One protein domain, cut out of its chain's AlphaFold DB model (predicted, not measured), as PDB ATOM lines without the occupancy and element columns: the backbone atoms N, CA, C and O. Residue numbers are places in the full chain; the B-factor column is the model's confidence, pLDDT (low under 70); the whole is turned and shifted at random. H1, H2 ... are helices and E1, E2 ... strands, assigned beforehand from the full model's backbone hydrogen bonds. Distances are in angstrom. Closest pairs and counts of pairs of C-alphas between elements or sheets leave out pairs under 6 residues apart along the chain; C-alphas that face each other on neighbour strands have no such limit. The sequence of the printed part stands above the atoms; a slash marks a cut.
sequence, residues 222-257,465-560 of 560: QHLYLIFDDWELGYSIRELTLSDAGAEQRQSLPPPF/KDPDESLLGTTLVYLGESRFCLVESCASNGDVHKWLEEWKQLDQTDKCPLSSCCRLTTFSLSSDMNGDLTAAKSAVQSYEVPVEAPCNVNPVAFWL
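Overview. This is residues 222 to 257 and 465 to 560 of the 560 residues of an uncharacterized protein of Brachypodium distachyon (UniProt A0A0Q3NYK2). Two sheets lie partly face to face as a sandwich: a larger, twisted sheet of four strands, E3 to E6, and a smaller one made of the hairpin E1 and E2 with E7 beside E1. The turn of the E5 and E6 hairpin and the residues just after H1 lie at opposite ends of the long axis. The printed part has 132 residues, with named elements in the order E1 E2 E3 E4 H1 E5 E6 E7; the sheets, E3 - E4 - E5 - E6 and E2 - E1 - E7, are antiparallel throughout. The class is mostly strand, and the whole is compact, with a radius of gyration of the C-alphas of 16.2 A, yet elongated, with spans of 55 by 33 by 24 A.

Arrangement. E1, residues 224 to 231, and E2, residues 234 to 240, form a hairpin, with N 226 and O 238 2.9 A apart, within hydrogen-bond range. E7, residues 556 to 559, is antiparallel to E1 on its other side, with N 225 and O 558 at 2.8 A. In the larger sheet E3, residues 469 to 480, and E4, residues 483 to 492, form a hairpin, with N 475 and O 487 at 2.9 A. E4 is antiparallel to E5, residues 516 to 527, with N 486 and O 521 at 2.8 A. E5 and E6, residues 533 to 545, form a third hairpin, with N 520 and O 541 at 2.8 A. E3 bends by 74 degrees at residue 472 and E6 by 60 degrees at residue 538. The sheets' best planes are 23 degrees apart; the closest C-alphas of E3 and E7, those of Leu 479 and Trp 559, are 6.2 A apart. H1, residues 493 to 503, is on the larger sheet, over E3 and E4, and stands up from it at 47 degrees; every O i to N i+4 pair in it is within hydrogen-bond range. Residues 251 to 252 pair in parallel with residues 543 to 544 of E6.

Along the chain. E1 begins at C-alpha 224, (305.813, 286.991, 189.992), and is 19.5 A long; E2 is 19.6 A. E3 measures 29.4 A, E4 28.7 A, H1 15.1 A, E5 34.7 A and E6 32.8 A. E7, 10.7 A long, ends at C-alpha 559, (309.665, 285.503, 187.837).

Size, cuts and confidence. The two farthest C-alphas, of Gln 505 and Met 529, are 55.2 A apart. Residues 258 to 464 are not printed, and C-alphas 257 and 465 are 31.2 A apart across this cut. The link from H1 to E5 is long, at 12 residues. The printed part's mean pLDDT is 76.3; residues under 70 include 493 to 515 and 546 to 554.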
ATOM      1  N   GLN A 222     308.707 280.183 193.772       87.06
ATOM      2  CA  GLN A 222     308.955 281.312 192.885       87.06
ATOM      3  C   GLN A 222     307.679 282.150 192.797       87.06
ATOM      4  O   GLN A 222     306.567 281.612 192.857       87.06
ATOM      5  N   HIS A 223     307.845 283.460 192.675       92.25
ATOM      6  CA  HIS A 223     306.747 284.415 192.631       92.25
ATOM      7  C   HIS A 223     306.912 285.375 191.454       92.25
ATOM      8  O   HIS A 223     308.019 285.621 190.973       92.25
ATOM      9  N   LEU A 224     305.792 285.933 190.991       94.00
ATOM     10  CA  LEU A 224     305.813 286.991 189.992       94.00
ATOM     11  C   LEU A 224     305.953 288.334 190.712       94.00
ATOM     12  O   LEU A 224     305.117 288.685 191.541       94.00
ATOM     13  N   TYR A 225     306.987 289.094 190.382       94.62
ATOM     14  CA  TYR A 225     307.224 290.438 190.892       94.62
ATOM     15  C   TYR A 225     306.854 291.450 189.815       94.62
ATOM     16  O   TYR A 225     307.471 291.470 188.754       94.62
ATOM     17  N   LEU A 226     305.845 292.278 190.087       92.31
ATOM     18  CA  LEU A 226     305.412 293.364 189.208       92.31
ATOM     19  C   LEU A 226     305.933 294.703 189.716       92.31
ATOM     20  O   LEU A 226     305.899 294.963 190.923       92.31
ATOM     21  N   ILE A 227     306.371 295.553 188.793       91.06
ATOM     22  CA  ILE A 227     306.873 296.894 189.086       91.06
ATOM     23  C   ILE A 227     305.870 297.930 188.588       91.06
ATOM     24  O   ILE A 227     305.521 297.958 187.409       91.06
ATOM     25  N   PHE A 228     305.418 298.791 189.498       86.31
ATOM     26  CA  PHE A 228     304.454 299.849 189.217       86.31
ATOM     27  C   PHE A 228     305.015 301.208 189.611       86.31
ATOM     28  O   PHE A 228     305.573 301.357 190.692       86.31
ATOM     29  N   ASP A 229     304.801 302.217 188.773       82.81
ATOM     30  CA  ASP A 229     305.111 303.623 189.062       82.81
ATOM     31  C   ASP A 229     303.960 304.310 189.830       82.81
ATOM     32  O   ASP A 229     303.452 305.374 189.481       82.81
ATOM     33  N   ASP A 230     303.452 303.643 190.860       79.31
ATOM     34  CA  ASP A 230     302.240 304.023 191.595       79.31
ATOM     35  C   ASP A 230     302.536 304.743 192.920       79.31
ATOM     36  O   ASP A 230     301.676 304.832 193.798       79.31
ATOM     37  N   TRP A 231     303.762 305.237 193.099       82.00
ATOM     38  CA  TRP A 231     304.185 305.918 194.314       82.00
ATOM     39  C   TRP A 231     304.765 307.297 194.004       82.00
ATOM     40  O   TRP A 231     305.525 307.483 193.064       82.00
ATOM     41  N   GLU A 232     304.436 308.292 194.832       78.38
ATOM     42  CA  GLU A 232     304.814 309.696 194.593       78.38
ATOM     43  C   GLU A 232     306.326 309.932 194.466       78.38
ATOM     44  O   GLU A 232     306.736 310.925 193.871       78.38
ATOM     45  N   LEU A 233     307.144 309.035 195.024       80.62
ATOM     46  CA  LEU A 233     308.605 309.133 195.023       80.62
ATOM     47  C   LEU A 233     309.285 308.091 194.117       80.62
ATOM     48  O   LEU A 233     310.509 308.032 194.093       80.62
ATOM     49  N   GLY A 234     308.533 307.245 193.404       84.25
ATOM     50  CA  GLY A 234     309.109 306.210 192.546       84.25
ATOM     51  C   GLY A 234     308.194 305.001 192.387       84.25
ATOM     52  O   GLY A 234     306.996 305.133 192.158       84.25
ATOM     53  N   TYR A 235     308.752 303.804 192.559       87.88
ATOM     54  CA  TYR A 235     308.081 302.561 192.183       87.88
ATOM     55  C   TYR A 235     307.715 301.703 193.384       87.88
ATOM     56  O   TYR A 235     308.434 301.658 194.388       87.88
ATOM     57  N   SER A 236     306.628 300.948 193.256       90.31
ATOM     58  CA  SER A 236     306.365 299.790 194.094       90.31
ATOM     59  C   SER A 236     306.690 298.486 193.376       90.31
ATOM     60  O   SER A 236     306.357 298.286 192.212       90.31
ATOM     61  N   ILE A 237     307.324 297.573 194.110       92.56
ATOM     62  CA  ILE A 237     307.496 296.179 193.710       92.56
ATOM     63  C   ILE A 237     306.444 295.373 194.463       92.56
ATOM     64  O   ILE A 237     306.365 295.446 195.694       92.56
ATOM     65  N   ARG A 238     305.623 294.614 193.742       91.75
ATOM     66  CA  ARG A 238     304.522 293.815 194.292       91.75
ATOM     67  C   ARG A 238     304.755 292.340 193.997       91.75
ATOM     68  O   ARG A 238     305.029 291.973 192.864       91.75
ATOM     69  N   GLU A 239     304.641 291.513 195.028       93.00
ATOM     70  CA  GLU A 239     304.799 290.057 194.960       93.00
ATOM     71  C   GLU A 239     303.429 289.409 194.712       93.00
ATOM     72  O   GLU A 239     302.483 289.629 195.474       93.00
ATOM     73  N   LEU A 240     303.309 288.631 193.638       90.81
ATOM     74  CA  LEU A 240     302.088 287.948 193.231       90.81
ATOM     75  C   LEU A 240     302.310 286.436 193.186       90.81
ATOM     76  O   LEU A 240     303.307 285.928 192.673       90.81
ATOM     77  N   THR A 241     301.323 285.704 193.699       88.00
ATOM     78  CA  THR A 241     301.246 284.252 193.526       88.00
ATOM     79  C   THR A 241     300.351 283.958 192.334       88.00
ATOM     80  O   THR A 241     299.173 284.330 192.331       88.00
ATOM     81  N   LEU A 242     300.915 283.301 191.322       83.88
ATOM     82  CA  LEU A 242     300.144 282.814 190.187       83.88
ATOM     83  C   LEU A 242     299.244 281.672 190.663       83.88
ATOM     84  O   LEU A 242     299.706 280.728 191.303       83.88
ATOM     85  N   SER A 243     297.948 281.797 190.399       72.44
ATOM     86  CA  SER A 243     296.958 280.775 190.732       72.44
ATOM     87  C   SER A 243     296.749 279.859 189.535       72.44
ATOM     88  O   SER A 243     296.571 280.349 188.425       72.44
ATOM     89  N   ASP A 244     296.681 278.546 189.764       64.88
ATOM     90  CA  ASP A 244     296.255 277.577 188.740       64.88
ATOM     91  C   ASP A 244     294.731 277.605 188.514       64.88
ATOM     92  O   ASP A 244     294.223 277.067 187.534       64.88
ATOM     93  N   ALA A 245     293.981 278.237 189.423       59.22
ATOM     94  CA  ALA A 245     292.554 278.489 189.278       59.22
ATOM     95  C   ALA A 245     292.339 279.944 188.843       59.22
ATOM     96  O   ALA A 245     292.707 280.872 189.569       59.22
ATOM     97  N   GLY A 246     291.752 280.142 187.661       55.34
ATOM     98  CA  GLY A 246     291.411 281.472 187.162       55.34
ATOM     99  C   GLY A 246     290.450 282.211 188.096       55.34
ATOM    100  O   GLY A 246     289.565 281.609 188.707       55.34
ATOM    101  N   ALA A 247     290.619 283.526 188.190       57.59
ATOM    102  CA  ALA A 247     289.662 284.410 188.836       57.59
ATOM    103  C   ALA A 247     289.090 285.356 187.780       57.59
ATOM    104  O   ALA A 247     289.796 286.217 187.262       57.59
ATOM    105  N   GLU A 248     287.805 285.198 187.462       54.91
ATOM    106  CA  GLU A 248     287.126 286.012 186.443       54.91
ATOM    107  C   GLU A 248     286.853 287.459 186.904       54.91
ATOM    108  O   GLU A 248     286.478 288.305 186.095       54.91
ATOM    109  N   GLN A 249     287.050 287.775 188.190       62.25
ATOM    110  CA  GLN A 249     286.855 289.120 188.743       62.25
ATOM    111  C   GLN A 249     288.172 289.869 188.943       62.25
ATOM    112  O   GLN A 249     289.163 289.295 189.400       62.25
ATOM    113  N   ARG A 250     288.140 291.180 188.658       74.88
ATOM    114  CA  ARG A 250     289.239 292.110 188.941       74.88
ATOM    115  C   ARG A 250     289.491 292.170 190.447       74.88
ATOM    116  O   ARG A 250     288.587 292.463 191.228       74.88
ATOM    117  N   GLN A 251     290.718 291.868 190.842       83.81
ATOM    118  CA  GLN A 251     291.178 291.879 192.223       83.81
ATOM    119  C   GLN A 251     291.928 293.180 192.515       83.81
ATOM    120  O   GLN A 251     292.489 293.804 191.617       83.81
ATOM    121  N   SER A 252     291.992 293.587 193.780       82.62
ATOM    122  CA  SER A 252     292.912 294.652 194.176       82.62
ATOM    123  C   SER A 252     294.343 294.119 194.184       82.62
ATOM    124  O   SER A 252     294.575 293.008 194.670       82.62
ATOM    125  N   LEU A 253     295.309 294.915 193.728       83.44
ATOM    126  CA  LEU A 253     296.720 294.544 193.829       83.44
ATOM    127  C   LEU A 253     297.137 294.263 195.289       83.44
ATOM    128  O   LEU A 253     296.725 294.996 196.197       83.44
ATOM    129  N   PRO A 254     297.996 293.253 195.533       86.94
ATOM    130  CA  PRO A 254     298.540 292.994 196.864       86.94
ATOM    131  C   PRO A 254     299.377 294.186 197.341       86.94
ATOM    132  O   PRO A 254     299.913 294.917 196.504       86.94
ATOM    133  N   PRO A 255     299.519 294.408 198.661       88.38
ATOM    134  CA  PRO A 255     300.324 295.512 199.176       88.38
ATOM    135  C   PRO A 255     301.767 295.452 198.645       88.38
ATOM    136  O   PRO A 255     302.278 294.363 198.372       88.38
ATOM    137  N   PRO A 256     302.442 296.607 198.511       90.75
ATOM    138  CA  PRO A 256     303.811 296.656 198.014       90.75
ATOM    139  C   PRO A 256     304.746 295.850 198.917       90.75
ATOM    140  O   PRO A 256     304.767 296.045 200.132       90.75
ATOM    141  N   PHE A 257     305.528 294.960 198.307       91.00
ATOM    142  CA  PHE A 257     306.599 294.228 198.974       91.00
ATOM    143  C   PHE A 257     307.708 295.194 199.408       91.00
ATOM    144  O   PHE A 257     308.164 295.153 200.551       91.00
ATOM    145  N   LYS A 465     289.681 289.350 174.962       65.31
ATOM    146  CA  LYS A 465     288.561 289.375 174.020       65.31
ATOM    147  C   LYS A 465     287.600 290.529 174.294       65.31
ATOM    148  O   LYS A 465     286.604 290.624 173.587       65.31
ATOM    149  N   ASP A 466     287.858 291.348 175.318       67.56
ATOM    150  CA  ASP A 466     286.990 292.470 175.662       67.56
ATOM    151  C   ASP A 466     287.169 293.596 174.630       67.56
ATOM    152  O   ASP A 466     288.249 294.191 174.567       67.56
ATOM    153  N   PRO A 467     286.154 293.869 173.789       63.28
ATOM    154  CA  PRO A 467     286.244 294.905 172.770       63.28
ATOM    155  C   PRO A 467     286.298 296.314 173.364       63.28
ATOM    156  O   PRO A 467     286.705 297.226 172.651       63.28
ATOM    157  N   ASP A 468     285.918 296.499 174.634       66.44
ATOM    158  CA  ASP A 468     285.920 297.792 175.322       66.44
ATOM    159  C   ASP A 468     287.259 298.092 176.024       66.44
ATOM    160  O   ASP A 468     287.431 299.175 176.593       66.44
ATOM    161  N   GLU A 469     288.227 297.167 175.963       73.44
ATOM    162  CA  GLU A 469     289.577 297.332 176.505       73.44
ATOM    163  C   GLU A 469     290.621 297.576 175.402       73.44
ATOM    164  O   GLU A 469     290.791 296.797 174.460       73.44
ATOM    165  N   SER A 470     291.410 298.631 175.580       73.62
ATOM    166  CA  SER A 470     292.595 298.931 174.787       73.62
ATOM    167  C   SER A 470     293.824 298.353 175.473       73.62
ATOM    168  O   SER A 470     294.085 298.619 176.648       73.62
ATOM    169  N   LEU A 471     294.598 297.574 174.720       75.19
ATOM    170  CA  LEU A 471     295.893 297.062 175.154       75.19
ATOM    171  C   LEU A 471     296.917 298.194 175.064       75.19
ATOM    172  O   LEU A 471     297.225 298.652 173.966       75.19
ATOM    173  N   LEU A 472     297.416 298.636 176.213       75.25
ATOM    174  CA  LEU A 472     298.465 299.645 176.314       75.25
ATOM    175  C   LEU A 472     299.851 299.025 176.170       75.25
ATOM    176  O   LEU A 472     300.751 299.681 175.665       75.25
ATOM    177  N   GLY A 473     300.009 297.781 176.630       78.25
ATOM    178  CA  GLY A 473     301.314 297.155 176.771       78.25
ATOM    179  C   GLY A 473     301.287 295.665 176.997       78.25
ATOM    180  O   GLY A 473     300.310 295.127 177.523       78.25
ATOM    181  N   THR A 474     302.367 294.980 176.626       86.19
ATOM    182  CA  THR A 474     302.481 293.528 176.807       86.19
ATOM    183  C   THR A 474     303.910 293.107 177.096       86.19
ATOM    184  O   THR A 474     304.854 293.552 176.456       86.19
ATOM    185  N   THR A 475     304.074 292.201 178.053       89.69
ATOM    186  CA  THR A 475     305.360 291.587 178.379       89.69
ATOM    187  C   THR A 475     305.170 290.093 178.593       89.69
ATOM    188  O   THR A 475     304.211 289.654 179.229       89.69
ATOM    189  N   LEU A 476     306.075 289.298 178.024       93.44
ATOM    190  CA  LEU A 476     306.061 287.845 178.129       93.44
ATOM    191  C   LEU A 476     307.116 287.392 179.142       93.44
ATOM    192  O   LEU A 476     308.306 287.634 178.951       93.44
ATOM    193  N   VAL A 477     306.681 286.704 180.197       94.00
ATOM    194  CA  VAL A 477     307.549 286.199 181.268       94.00
ATOM    195  C   VAL A 477     307.642 284.679 181.181       94.00
ATOM    196  O   VAL A 477     306.623 283.987 181.207       94.00
ATOM    197  N   TYR A 478     308.861 284.148 181.097       93.31
ATOM    198  CA  TYR A 478     309.108 282.706 181.129       93.31
ATOM    199  C   TYR A 478     309.134 282.196 182.576       93.31
ATOM    200  O   TYR A 478     309.904 282.683 183.398       93.31
ATOM    201  N   LEU A 479     308.292 281.205 182.884       92.50
ATOM    202  CA  LEU A 479     308.120 280.644 184.232       92.50
ATOM    203  C   LEU A 479     308.883 279.323 184.437       92.50
ATOM    204  O   LEU A 479     308.770 278.694 185.491       92.50
ATOM    205  N   GLY A 480     309.615 278.864 183.416       88.94
ATOM    206  CA  GLY A 480     310.244 277.545 183.394       88.94
ATOM    207  C   GLY A 480     309.303 276.430 182.925       88.94
ATOM    208  O   GLY A 480     308.085 276.589 182.888       88.94
ATOM    209  N   GLU A 481     309.882 275.283 182.557       84.88
ATOM    210  CA  GLU A 481     309.142 274.067 182.165       84.88
ATOM    211  C   GLU A 481     308.095 274.306 181.055       84.88
ATOM    212  O   GLU A 481     306.980 273.796 181.115       84.88
ATOM    213  N   SER A 482     308.437 275.120 180.048       89.38
ATOM    214  CA  SER A 482     307.524 275.512 178.956       89.38
ATOM    215  C   SER A 482     306.285 276.308 179.403       89.38
ATOM    216  O   SER A 482     305.341 276.463 178.626       89.38
ATOM    217  N   ARG A 483     306.268 276.834 180.633       92.12
ATOM    218  CA  ARG A 483     305.204 277.702 181.148       92.12
ATOM    219  C   ARG A 483     305.566 279.170 181.000       92.12
ATOM    220  O   ARG A 483     306.721 279.564 181.156       92.12
ATOM    221  N   PHE A 484     304.551 279.980 180.744       93.69
ATOM    222  CA  PHE A 484     304.688 281.408 180.505       93.69
ATOM    223  C   PHE A 484     303.555 282.181 181.176       93.69
ATOM    224  O   PHE A 484     302.452 281.662 181.369       93.69
ATOM    225  N   CYS A 485     303.830 283.441 181.502       93.00
ATOM    226  CA  CYS A 485     302.833 284.419 181.902       93.00
ATOM    227  C   CYS A 485     302.867 285.590 180.920       93.00
ATOM    228  O   CYS A 485     303.902 286.233 180.750       93.00
ATOM    229  N   LEU A 486     301.736 285.859 180.275       91.75
ATOM    230  CA  LEU A 486     301.524 287.076 179.506       91.75
ATOM    231  C   LEU A 486     300.997 288.155 180.452       91.75
ATOM    232  O   LEU A 486     299.919 287.992 181.029       91.75
ATOM    233  N   VAL A 487     301.763 289.228 180.614       90.50
ATOM    234  CA  VAL A 487     301.414 290.388 181.436       90.50
ATOM    235  C   VAL A 487     300.953 291.498 180.507       90.50
ATOM    236  O   VAL A 487     301.731 292.017 179.711       90.50
ATOM    237  N   GLU A 488     299.683 291.856 180.601       88.00
ATOM    238  CA  GLU A 488     299.047 292.862 179.758       88.00
ATOM    239  C   GLU A 488     298.623 294.058 180.607       88.00
ATOM    240  O   GLU A 488     298.022 293.899 181.671       88.00
ATOM    241  N   SER A 489     298.930 295.257 180.123       83.81
ATOM    242  CA  SER A 489     298.391 296.508 180.654       83.81
ATOM    243  C   SER A 489     297.218 296.921 179.773       83.81
ATOM    244  O   SER A 489     297.395 297.146 178.575       83.81
ATOM    245  N   CYS A 490     296.018 296.979 180.342       80.00
ATOM    246  CA  CYS A 490     294.790 297.331 179.638       80.00
ATOM    247  C   CYS A 490     294.192 298.611 180.227       80.00
ATOM    248  O   CYS A 490     294.248 298.825 181.436       80.00
ATOM    249  N   ALA A 491     293.549 299.426 179.401       76.56
ATOM    250  CA  ALA A 491     292.714 300.544 179.839       76.56
ATOM    251  C   ALA A 491     291.379 300.527 179.095       76.56
ATOM    252  O   ALA A 491     291.265 299.918 178.033       76.56
ATOM    253  N   SER A 492     290.357 301.184 179.639       71.75
ATOM    254  CA  SER A 492     289.077 301.279 178.933       71.75
ATOM    255  C   SER A 492     289.209 302.158 177.676       71.75
ATOM    256  O   SER A 492     289.867 303.201 177.698       71.75
ATOM    257  N   ASN A 493     288.574 301.765 176.570       66.25
ATOM    258  CA  ASN A 493     288.634 302.499 175.297       66.25
ATOM    259  C   ASN A 493     288.149 303.950 175.425       66.25
ATOM    260  O   ASN A 493     288.695 304.855 174.789       66.25
ATOM    261  N   GLY A 494     287.119 304.173 176.248       61.78
ATOM    262  CA  GLY A 494     286.584 305.507 176.518       61.78
ATOM    263  C   GLY A 494     287.607 306.412 177.203       61.78
ATOM    264  O   GLY A 494     287.711 307.591 176.862       61.78
ATOM    265  N   ASP A 495     288.405 305.848 178.110       61.41
ATOM    266  CA  ASP A 495     289.457 306.586 178.791       61.41
ATOM    267  C   ASP A 495     290.627 306.876 177.826       61.41
ATOM    268  O   ASP A 495     291.117 308.005 177.797       61.41
ATOM    269  N   VAL A 496     291.033 305.920 176.977       59.88
ATOM    270  CA  VAL A 496     292.140 306.098 176.007       59.88
ATOM    271  C   VAL A 496     291.848 307.198 174.986       59.88
ATOM    272  O   VAL A 496     292.704 308.045 174.729       59.88
ATOM    273  N   HIS A 497     290.635 307.242 174.429       59.06
ATOM    274  CA  HIS A 497     290.245 308.312 173.506       59.06
ATOM    275  C   HIS A 497     290.254 309.690 174.172       59.06
ATOM    276  O   HIS A 497     290.709 310.663 173.572       59.06
ATOM    277  N   LYS A 498     289.779 309.772 175.418       59.03
ATOM    278  CA  LYS A 498     289.823 311.004 176.205       59.03
ATOM    279  C   LYS A 498     291.269 311.439 176.469       59.03
ATOM    280  O   LYS A 498     291.599 312.604 176.273       59.03
ATOM    281  N   TRP A 499     292.132 310.495 176.835       61.78
ATOM    282  CA  TRP A 499     293.554 310.730 177.071       61.78
ATOM    283  C   TRP A 499     294.280 311.208 175.816       61.78
ATOM    284  O   TRP A 499     295.001 312.188 175.904       61.78
ATOM    285  N   LEU A 500     294.043 310.618 174.640       60.22
ATOM    286  CA  LEU A 500     294.642 311.058 173.367       60.22
ATOM    287  C   LEU A 500     294.282 312.508 172.994       60.22
ATOM    288  O   LEU A 500     295.079 313.195 172.354       60.22
ATOM    289  N   GLU A 501     293.093 312.979 173.374       60.00
ATOM    290  CA  GLU A 501     292.682 314.371 173.151       60.00
ATOM    291  C   GLU A 501     293.230 315.337 174.215       60.00
ATOM    292  O   GLU A 501     293.578 316.474 173.889       60.00
ATOM    293  N   GLU A 502     293.365 314.884 175.465       57.47
ATOM    294  CA  GLU A 502     293.964 315.654 176.564       57.47
ATOM    295  C   GLU A 502     295.505 315.727 176.449       57.47
ATOM    296  O   GLU A 502     296.088 316.782 176.688       57.47
ATOM    297  N   TRP A 503     296.173 314.666 175.978       56.03
ATOM    298  CA  TRP A 503     297.634 314.577 175.812       56.03
ATOM    299  C   TRP A 503     298.209 315.546 174.789       56.03
ATOM    300  O   TRP A 503     299.347 315.984 174.923       56.03
ATOM    301  N   LYS A 504     297.420 315.957 173.794       53.69
ATOM    302  CA  LYS A 504     297.822 317.025 172.866       53.69
ATOM    303  C   LYS A 504     297.962 318.390 173.558       53.69
ATOM    304  O   LYS A 504     298.437 319.330 172.924       53.69
ATOM    305  N   GLN A 505     297.506 318.524 174.806       52.62
ATOM    306  CA  GLN A 505     297.414 319.791 175.538       52.62
ATOM    307  C   GLN A 505     298.216 319.825 176.850       52.62
ATOM    308  O   GLN A 505     298.248 320.880 177.481       52.62
ATOM    309  N   LEU A 506     298.851 318.723 177.269       45.41
ATOM    310  CA  LEU A 506     299.535 318.612 178.562       45.41
ATOM    311  C   LEU A 506     301.046 318.379 178.430       45.41
ATOM    312  O   LEU A 506     301.502 317.638 177.561       45.41
ATOM    313  N   ASP A 507     301.809 318.987 179.342       47.38
ATOM    314  CA  ASP A 507     303.219 318.664 179.577       47.38
ATOM    315  C   ASP A 507     303.330 317.244 180.177       47.38
ATOM    316  O   ASP A 507     302.476 316.825 180.961       47.38
ATOM    317  N   GLN A 508     304.397 316.507 179.833       51.09
ATOM    318  CA  GLN A 508     304.641 315.073 180.129       51.09
ATOM    319  C   GLN A 508     304.616 314.665 181.624       51.09
ATOM    320  O   GLN A 508     304.849 313.507 181.958       51.09
ATOM    321  N   THR A 509     304.350 315.593 182.541       44.81
ATOM    322  CA  THR A 509     304.427 315.404 183.995       44.81
ATOM    323  C   THR A 509     303.093 315.102 184.680       44.81
ATOM    324  O   THR A 509     303.087 314.849 185.886       44.81
ATOM    325  N   ASP A 510     301.965 315.142 183.966       49.06
ATOM    326  CA  ASP A 510     300.645 314.984 184.584       49.06
ATOM    327  C   ASP A 510     300.099 313.546 184.557       49.06
ATOM    328  O   ASP A 510     300.253 312.775 183.610       49.06
ATOM    329  N   LYS A 511     299.461 313.189 185.679       51.12
ATOM    330  CA  LYS A 511     298.940 311.855 186.016       51.12
ATOM    331  C   LYS A 511     298.027 311.320 184.909       51.12
ATOM    332  O   LYS A 511     297.134 312.033 184.464       51.12
ATOM    333  N   CYS A 512     298.178 310.048 184.535       48.00
ATOM    334  CA  CYS A 512     297.243 309.388 183.623       48.00
ATOM    335  C   CYS A 512     295.909 309.122 184.349       48.00
ATOM    336  O   CYS A 512     295.886 308.305 185.264       48.00
ATOM    337  N   PRO A 513     294.782 309.745 183.958       48.34
ATOM    338  CA  PRO A 513     293.486 309.522 184.608       48.34
ATOM    339  C   PRO A 513     292.811 308.200 184.194       48.34
ATOM    340  O   PRO A 513     291.649 307.982 184.534       48.34
ATOM    341  N   LEU A 514     293.499 307.347 183.429       58.41
ATOM    342  CA  LEU A 514     292.960 306.103 182.888       58.41
ATOM    343  C   LEU A 514     292.793 305.078 184.022       58.41
ATOM    344  O   LEU A 514     293.759 304.756 184.718       58.41
ATOM    345  N   SER A 515     291.591 304.519 184.184       62.25
ATOM    346  CA  SER A 515     291.430 303.296 184.974       62.25
ATOM    347  C   SER A 515     292.106 302.164 184.201       62.25
ATOM    348  O   SER A 515     291.588 301.694 183.185       62.25
ATOM    349  N   SER A 516     293.304 301.780 184.641       74.31
ATOM    350  CA  SER A 516     294.072 300.698 184.031       74.31
ATOM    351  C   SER A 516     293.945 299.414 184.847       74.31
ATOM    352  O   SER A 516     293.776 299.419 186.070       74.31
ATOM    353  N   CYS A 517     293.988 298.279 184.158       80.19
ATOM    354  CA  CYS A 517     294.052 296.970 184.775       80.19
ATOM    355  C   CYS A 517     295.255 296.191 184.241       80.19
ATOM    356  O   CYS A 517     295.621 296.286 183.073       80.19
ATOM    357  N   CYS A 518     295.882 295.424 185.125       85.75
ATOM    358  CA  CYS A 518     296.940 294.494 184.777       85.75
ATOM    359  C   CYS A 518     296.327 293.099 184.678       85.75
ATOM    360  O   CYS A 518     295.808 292.581 185.672       85.75
ATOM    361  N   ARG A 519     296.367 292.486 183.494       87.31
ATOM    362  CA  ARG A 519     295.922 291.107 183.291       87.31
ATOM    363  C   ARG A 519     297.121 290.180 183.170       87.31
ATOM    364  O   ARG A 519     298.037 290.423 182.396       87.31
ATOM    365  N   LEU A 520     297.062 289.084 183.910       90.19
ATOM    366  CA  LEU A 520     298.003 287.980 183.863       90.19
ATOM    367  C   LEU A 520     297.310 286.785 183.217       90.19
ATOM    368  O   LEU A 520     296.320 286.282 183.754       90.19
ATOM    369  N   THR A 521     297.828 286.320 182.087       90.12
ATOM    370  CA  THR A 521     297.396 285.071 181.454       90.12
ATOM    371  C   THR A 521     298.518 284.050 181.567       90.12
ATOM    372  O   THR A 521     299.537 284.164 180.891       90.12
ATOM    373  N   THR A 522     298.325 283.031 182.403       91.25
ATOM    374  CA  THR A 522     299.278 281.926 182.556       91.25
ATOM    375  C   THR A 522     298.895 280.785 181.627       91.25
ATOM    376  O   THR A 522     297.736 280.352 181.585       91.25
ATOM    377  N   PHE A 523     299.862 280.253 180.893       91.12
ATOM    378  CA  PHE A 523     299.655 279.156 179.954       91.12
ATOM    379  C   PHE A 523     300.889 278.258 179.878       91.12
ATOM    380  O   PHE A 523     301.990 278.641 180.276       91.12
ATOM    381  N   SER A 524     300.686 277.039 179.391       90.81
ATOM    382  CA  SER A 524     301.759 276.074 179.148       90.81
ATOM    383  C   SER A 524     301.823 275.755 177.663       90.81
ATOM    384  O   SER A 524     300.784 275.613 177.022       90.81
ATOM    385  N   LEU A 525     303.034 275.645 177.131       90.69
ATOM    386  CA  LEU A 525     303.257 275.218 175.759       90.69
ATOM    387  C   LEU A 525     303.440 273.704 175.695       90.69
ATOM    388  O   LEU A 525     304.227 273.128 176.451       90.69
ATOM    389  N   SER A 526     302.752 273.076 174.751       85.56
ATOM    390  CA  SER A 526     302.891 271.653 174.443       85.56
ATOM    391  C   SER A 526     302.875 271.423 172.940       85.56
ATOM    392  O   SER A 526     302.245 272.172 172.200       85.56
ATOM    393  N   SER A 527     303.554 270.370 172.495       80.69
ATOM    394  CA  SER A 527     303.435 269.904 171.116       80.69
ATOM    395  C   SER A 527     302.177 269.048 170.977       80.69
ATOM    396  O   SER A 527     301.921 268.182 171.819       80.69
ATOM    397  N   ASP A 528     301.375 269.322 169.955       75.31
ATOM    398  CA  ASP A 528     300.214 268.519 169.603       75.31
ATOM    399  C   ASP A 528     300.620 267.228 168.857       75.31
ATOM    400  O   ASP A 528     301.800 266.909 168.693       75.31
ATOM    401  N   MET A 529     299.635 266.444 168.408       70.00
ATOM    402  CA  MET A 529     299.898 265.196 167.676       70.00
ATOM    403  C   MET A 529     300.540 265.406 166.295       70.00
ATOM    404  O   MET A 529     301.111 264.458 165.754       70.00
ATOM    405  N   ASN A 530     300.448 266.611 165.730       69.62
ATOM    406  CA  ASN A 530     301.022 266.971 164.437       69.62
ATOM    407  C   ASN A 530     302.442 267.542 164.573       69.62
ATOM    408  O   ASN A 530     303.145 267.676 163.573       69.62
ATOM    409  N   GLY A 531     302.886 267.815 165.804       68.56
ATOM    410  CA  GLY A 531     304.164 268.457 166.091       68.56
ATOM    411  C   GLY A 531     304.063 269.977 166.248       68.56
ATOM    412  O   GLY A 531     305.075 270.612 166.552       68.56
ATOM    413  N   ASP A 532     302.870 270.553 166.100       75.69
ATOM    414  CA  ASP A 532     302.620 271.986 166.218       75.69
ATOM    415  C   ASP A 532     302.546 272.403 167.691       75.69
ATOM    416  O   ASP A 532     302.144 271.637 168.571       75.69
ATOM    417  N   LEU A 533     302.996 273.622 167.991       81.81
ATOM    418  CA  LEU A 533     302.993 274.140 169.358       81.81
ATOM    419  C   LEU A 533     301.650 274.785 169.673       81.81
ATOM    420  O   LEU A 533     301.247 275.742 169.019       81.81
ATOM    421  N   THR A 534     301.018 274.290 170.729       81.44
ATOM    422  CA  THR A 534     299.744 274.787 171.253       81.44
ATOM    423  C   THR A 534     299.955 275.438 172.611       81.44
ATOM    424  O   THR A 534     300.797 275.007 173.410       81.44
ATOM    425  N   ALA A 535     299.190 276.493 172.874       83.88
ATOM    426  CA  ALA A 535     299.199 277.220 174.133       83.88
ATOM    427  C   ALA A 535     297.954 276.868 174.956       83.88
ATOM    428  O   ALA A 535     296.868 277.423 174.787       83.88
ATOM    429  N   ALA A 536     298.124 275.964 175.922       83.31
ATOM    430  CA  ALA A 536     297.066 275.603 176.850       83.31
ATOM    431  C   ALA A 536     296.941 276.670 177.946       83.31
ATOM    432  O   ALA A 536     297.740 276.735 178.887       83.31
ATOM    433  N   LYS A 537     295.922 277.526 177.821       79.38
ATOM    434  CA  LYS A 537     295.587 278.541 178.826       79.38
ATOM    435  C   LYS A 537     295.167 277.869 180.133       79.38
ATOM    436  O   LYS A 537     294.223 277.087 180.158       79.38
ATOM    437  N   SER A 538     295.879 278.189 181.211       76.88
ATOM    438  CA  SER A 538     295.677 277.577 182.531       76.88
ATOM    439  C   SER A 538     294.876 278.477 183.466       76.88
ATOM    440  O   SER A 538     293.898 278.034 184.061       76.88
ATOM    441  N   ALA A 539     295.229 279.762 183.542       83.62
ATOM    442  CA  ALA A 539     294.579 280.703 184.437       83.62
ATOM    443  C   ALA A 539     294.651 282.138 183.914       83.62
ATOM    444  O   ALA A 539     295.574 282.520 183.193       83.62
ATOM    445  N   VAL A 540     293.658 282.932 184.314       86.25
ATOM    446  CA  VAL A 540     293.638 284.385 184.135       86.25
ATOM    447  C   VAL A 540     293.421 285.028 185.489       86.25
ATOM    448  O   VAL A 540     292.537 284.608 186.238       86.25
ATOM    449  N   GLN A 541     294.222 286.042 185.791       87.88
ATOM    450  CA  GLN A 541     294.047 286.906 186.949       87.88
ATOM    451  C   GLN A 541     294.099 288.353 186.469       87.88
ATOM    452  O   GLN A 541     295.026 288.728 185.758       87.88
ATOM    453  N   SER A 542     293.122 289.162 186.860       87.06
ATOM    454  CA  SER A 542     293.081 290.584 186.514       87.06
ATOM    455  C   SER A 542     293.158 291.419 187.781       87.06
ATOM    456  O   SER A 542     292.461 291.125 188.752       87.06
ATOM    457  N   TYR A 543     293.972 292.467 187.767       85.56
ATOM    458  CA  TYR A 543     294.188 293.357 188.899       85.56
ATOM    459  C   TYR A 543     293.899 294.803 188.523       85.56
ATOM    460  O   TYR A 543     294.311 295.267 187.464       85.56
ATOM    461  N   GLU A 544     293.213 295.524 189.399       82.81
ATOM    462  CA  GLU A 544     293.007 296.962 189.246       82.81
ATOM    463  C   GLU A 544     294.274 297.719 189.667       82.81
ATOM    464  O   GLU A 544     294.803 297.502 190.764       82.81
ATOM    465  N   VAL A 545     294.774 298.582 188.781       77.31
ATOM    466  CA  VAL A 545     295.979 299.383 189.016       77.31
ATOM    467  C   VAL A 545     295.555 300.762 189.539       77.31
ATOM    468  O   VAL A 545     294.629 301.363 188.990       77.31
ATOM    469  N   PRO A 546     296.187 301.286 190.607       65.75
ATOM    470  CA  PRO A 546     295.885 302.616 191.121       65.75
ATOM    471  C   PRO A 546     296.026 303.699 190.045       65.75
ATOM    472  O   PRO A 546     297.017 303.732 189.322       65.75
ATOM    473  N   VAL A 547     295.084 304.646 190.023       58.78
ATOM    474  CA  VAL A 547     295.048 305.811 189.105       58.78
ATOM    475  C   VAL A 547     296.290 306.715 189.240       58.78
ATOM    476  O   VAL A 547     296.572 307.557 188.397       58.78
ATOM    477  N   GLU A 548     297.051 306.562 190.323       54.50
ATOM    478  CA  GLU A 548     298.295 307.298 190.578       54.50
ATOM    479  C   GLU A 548     299.471 306.819 189.712       54.50
ATOM    480  O   GLU A 548     300.463 307.549 189.588       54.50
ATOM    481  N   ALA A 549     299.346 305.634 189.102       53.91
ATOM    482  CA  ALA A 549     300.324 305.097 188.173       53.91
ATOM    483  C   ALA A 549     300.175 305.755 186.789       53.91
ATOM    484  O   ALA A 549     299.083 305.714 186.210       53.91
ATOM    485  N   PRO A 550     301.238 306.340 186.205       54.59
ATOM    486  CA  PRO A 550     301.234 306.637 184.787       54.59
ATOM    487  C   PRO A 550     300.999 305.332 184.028       54.59
ATOM    488  O   PRO A 550     301.452 304.256 184.427       54.59
ATOM    489  N   CYS A 551     300.227 305.428 182.950       50.72
ATOM    490  CA  CYS A 551     299.928 304.289 182.104       50.72
ATOM    491  C   CYS A 551     301.201 303.842 181.416       50.72
ATOM    492  O   CYS A 551     301.623 304.418 180.418       50.72
ATOM    493  N   ASN A 552     301.830 302.831 182.002       54.16
ATOM    494  CA  ASN A 552     303.062 302.309 181.475       54.16
ATOM    495  C   ASN A 552     302.757 301.465 180.241       54.16
ATOM    496  O   ASN A 552     301.969 300.513 180.309       54.16
ATOM    497  N   VAL A 553     303.370 301.845 179.121       58.16
ATOM    498  CA  VAL A 553     303.179 301.203 177.815       58.16
ATOM    499  C   VAL A 553     303.780 299.798 177.819       58.16
ATOM    500  O   VAL A 553     303.394 298.989 176.998       58.16
ATOM    501  N   ASN A 554     304.659 299.446 178.765       66.56
ATOM    502  CA  ASN A 554     305.148 298.077 178.936       66.56
ATOM    503  C   ASN A 554     305.232 297.707 180.428       66.56
ATOM    504  O   ASN A 554     305.988 298.335 181.172       66.56
ATOM    505  N   PRO A 555     304.456 296.717 180.908       79.81
ATOM    506  CA  PRO A 555     304.517 296.298 182.304       79.81
ATOM    507  C   PRO A 555     305.822 295.543 182.597       79.81
ATOM    508  O   PRO A 555     306.089 294.508 181.997       79.81
ATOM    509  N   VAL A 556     306.612 296.004 183.571       89.62
ATOM    510  CA  VAL A 556     307.840 295.303 183.979       89.62
ATOM    511  C   VAL A 556     307.524 294.224 185.010       89.62
ATOM    512  O   VAL A 556     306.917 294.485 186.055       89.62
ATOM    513  N   ALA A 557     307.937 292.996 184.700       93.19
ATOM    514  CA  ALA A 557     307.604 291.804 185.462       93.19
ATOM    515  C   ALA A 557     308.764 290.799 185.491       93.19
ATOM    516  O   ALA A 557     309.387 290.534 184.463       93.19
ATOM    517  N   PHE A 558     309.007 290.189 186.653       94.50
ATOM    518  CA  PHE A 558     310.064 289.193 186.848       94.50
ATOM    519  C   PHE A 558     309.537 287.955 187.576       94.50
ATOM    520  O   PHE A 558     308.785 288.078 188.540       94.50
ATOM    521  N   TRP A 559     309.946 286.763 187.145       94.56
ATOM    522  CA  TRP A 559     309.665 285.503 187.837       94.56
ATOM    523  C   TRP A 559     310.910 285.064 188.614       94.56
ATOM    524  O   TRP A 559     311.915 284.734 187.986       94.56
ATOM    525  N   LEU A 560     310.864 285.126 189.952       92.06
ATOM    526  CA  LEU A 560     312.038 284.977 190.835       92.06
ATOM    527  C   LEU A 560     311.768 284.078 192.045       92.06
ATOM    528  O   LEU A 560     310.628 284.112 192.571       92.06
TER     529      LEU A 560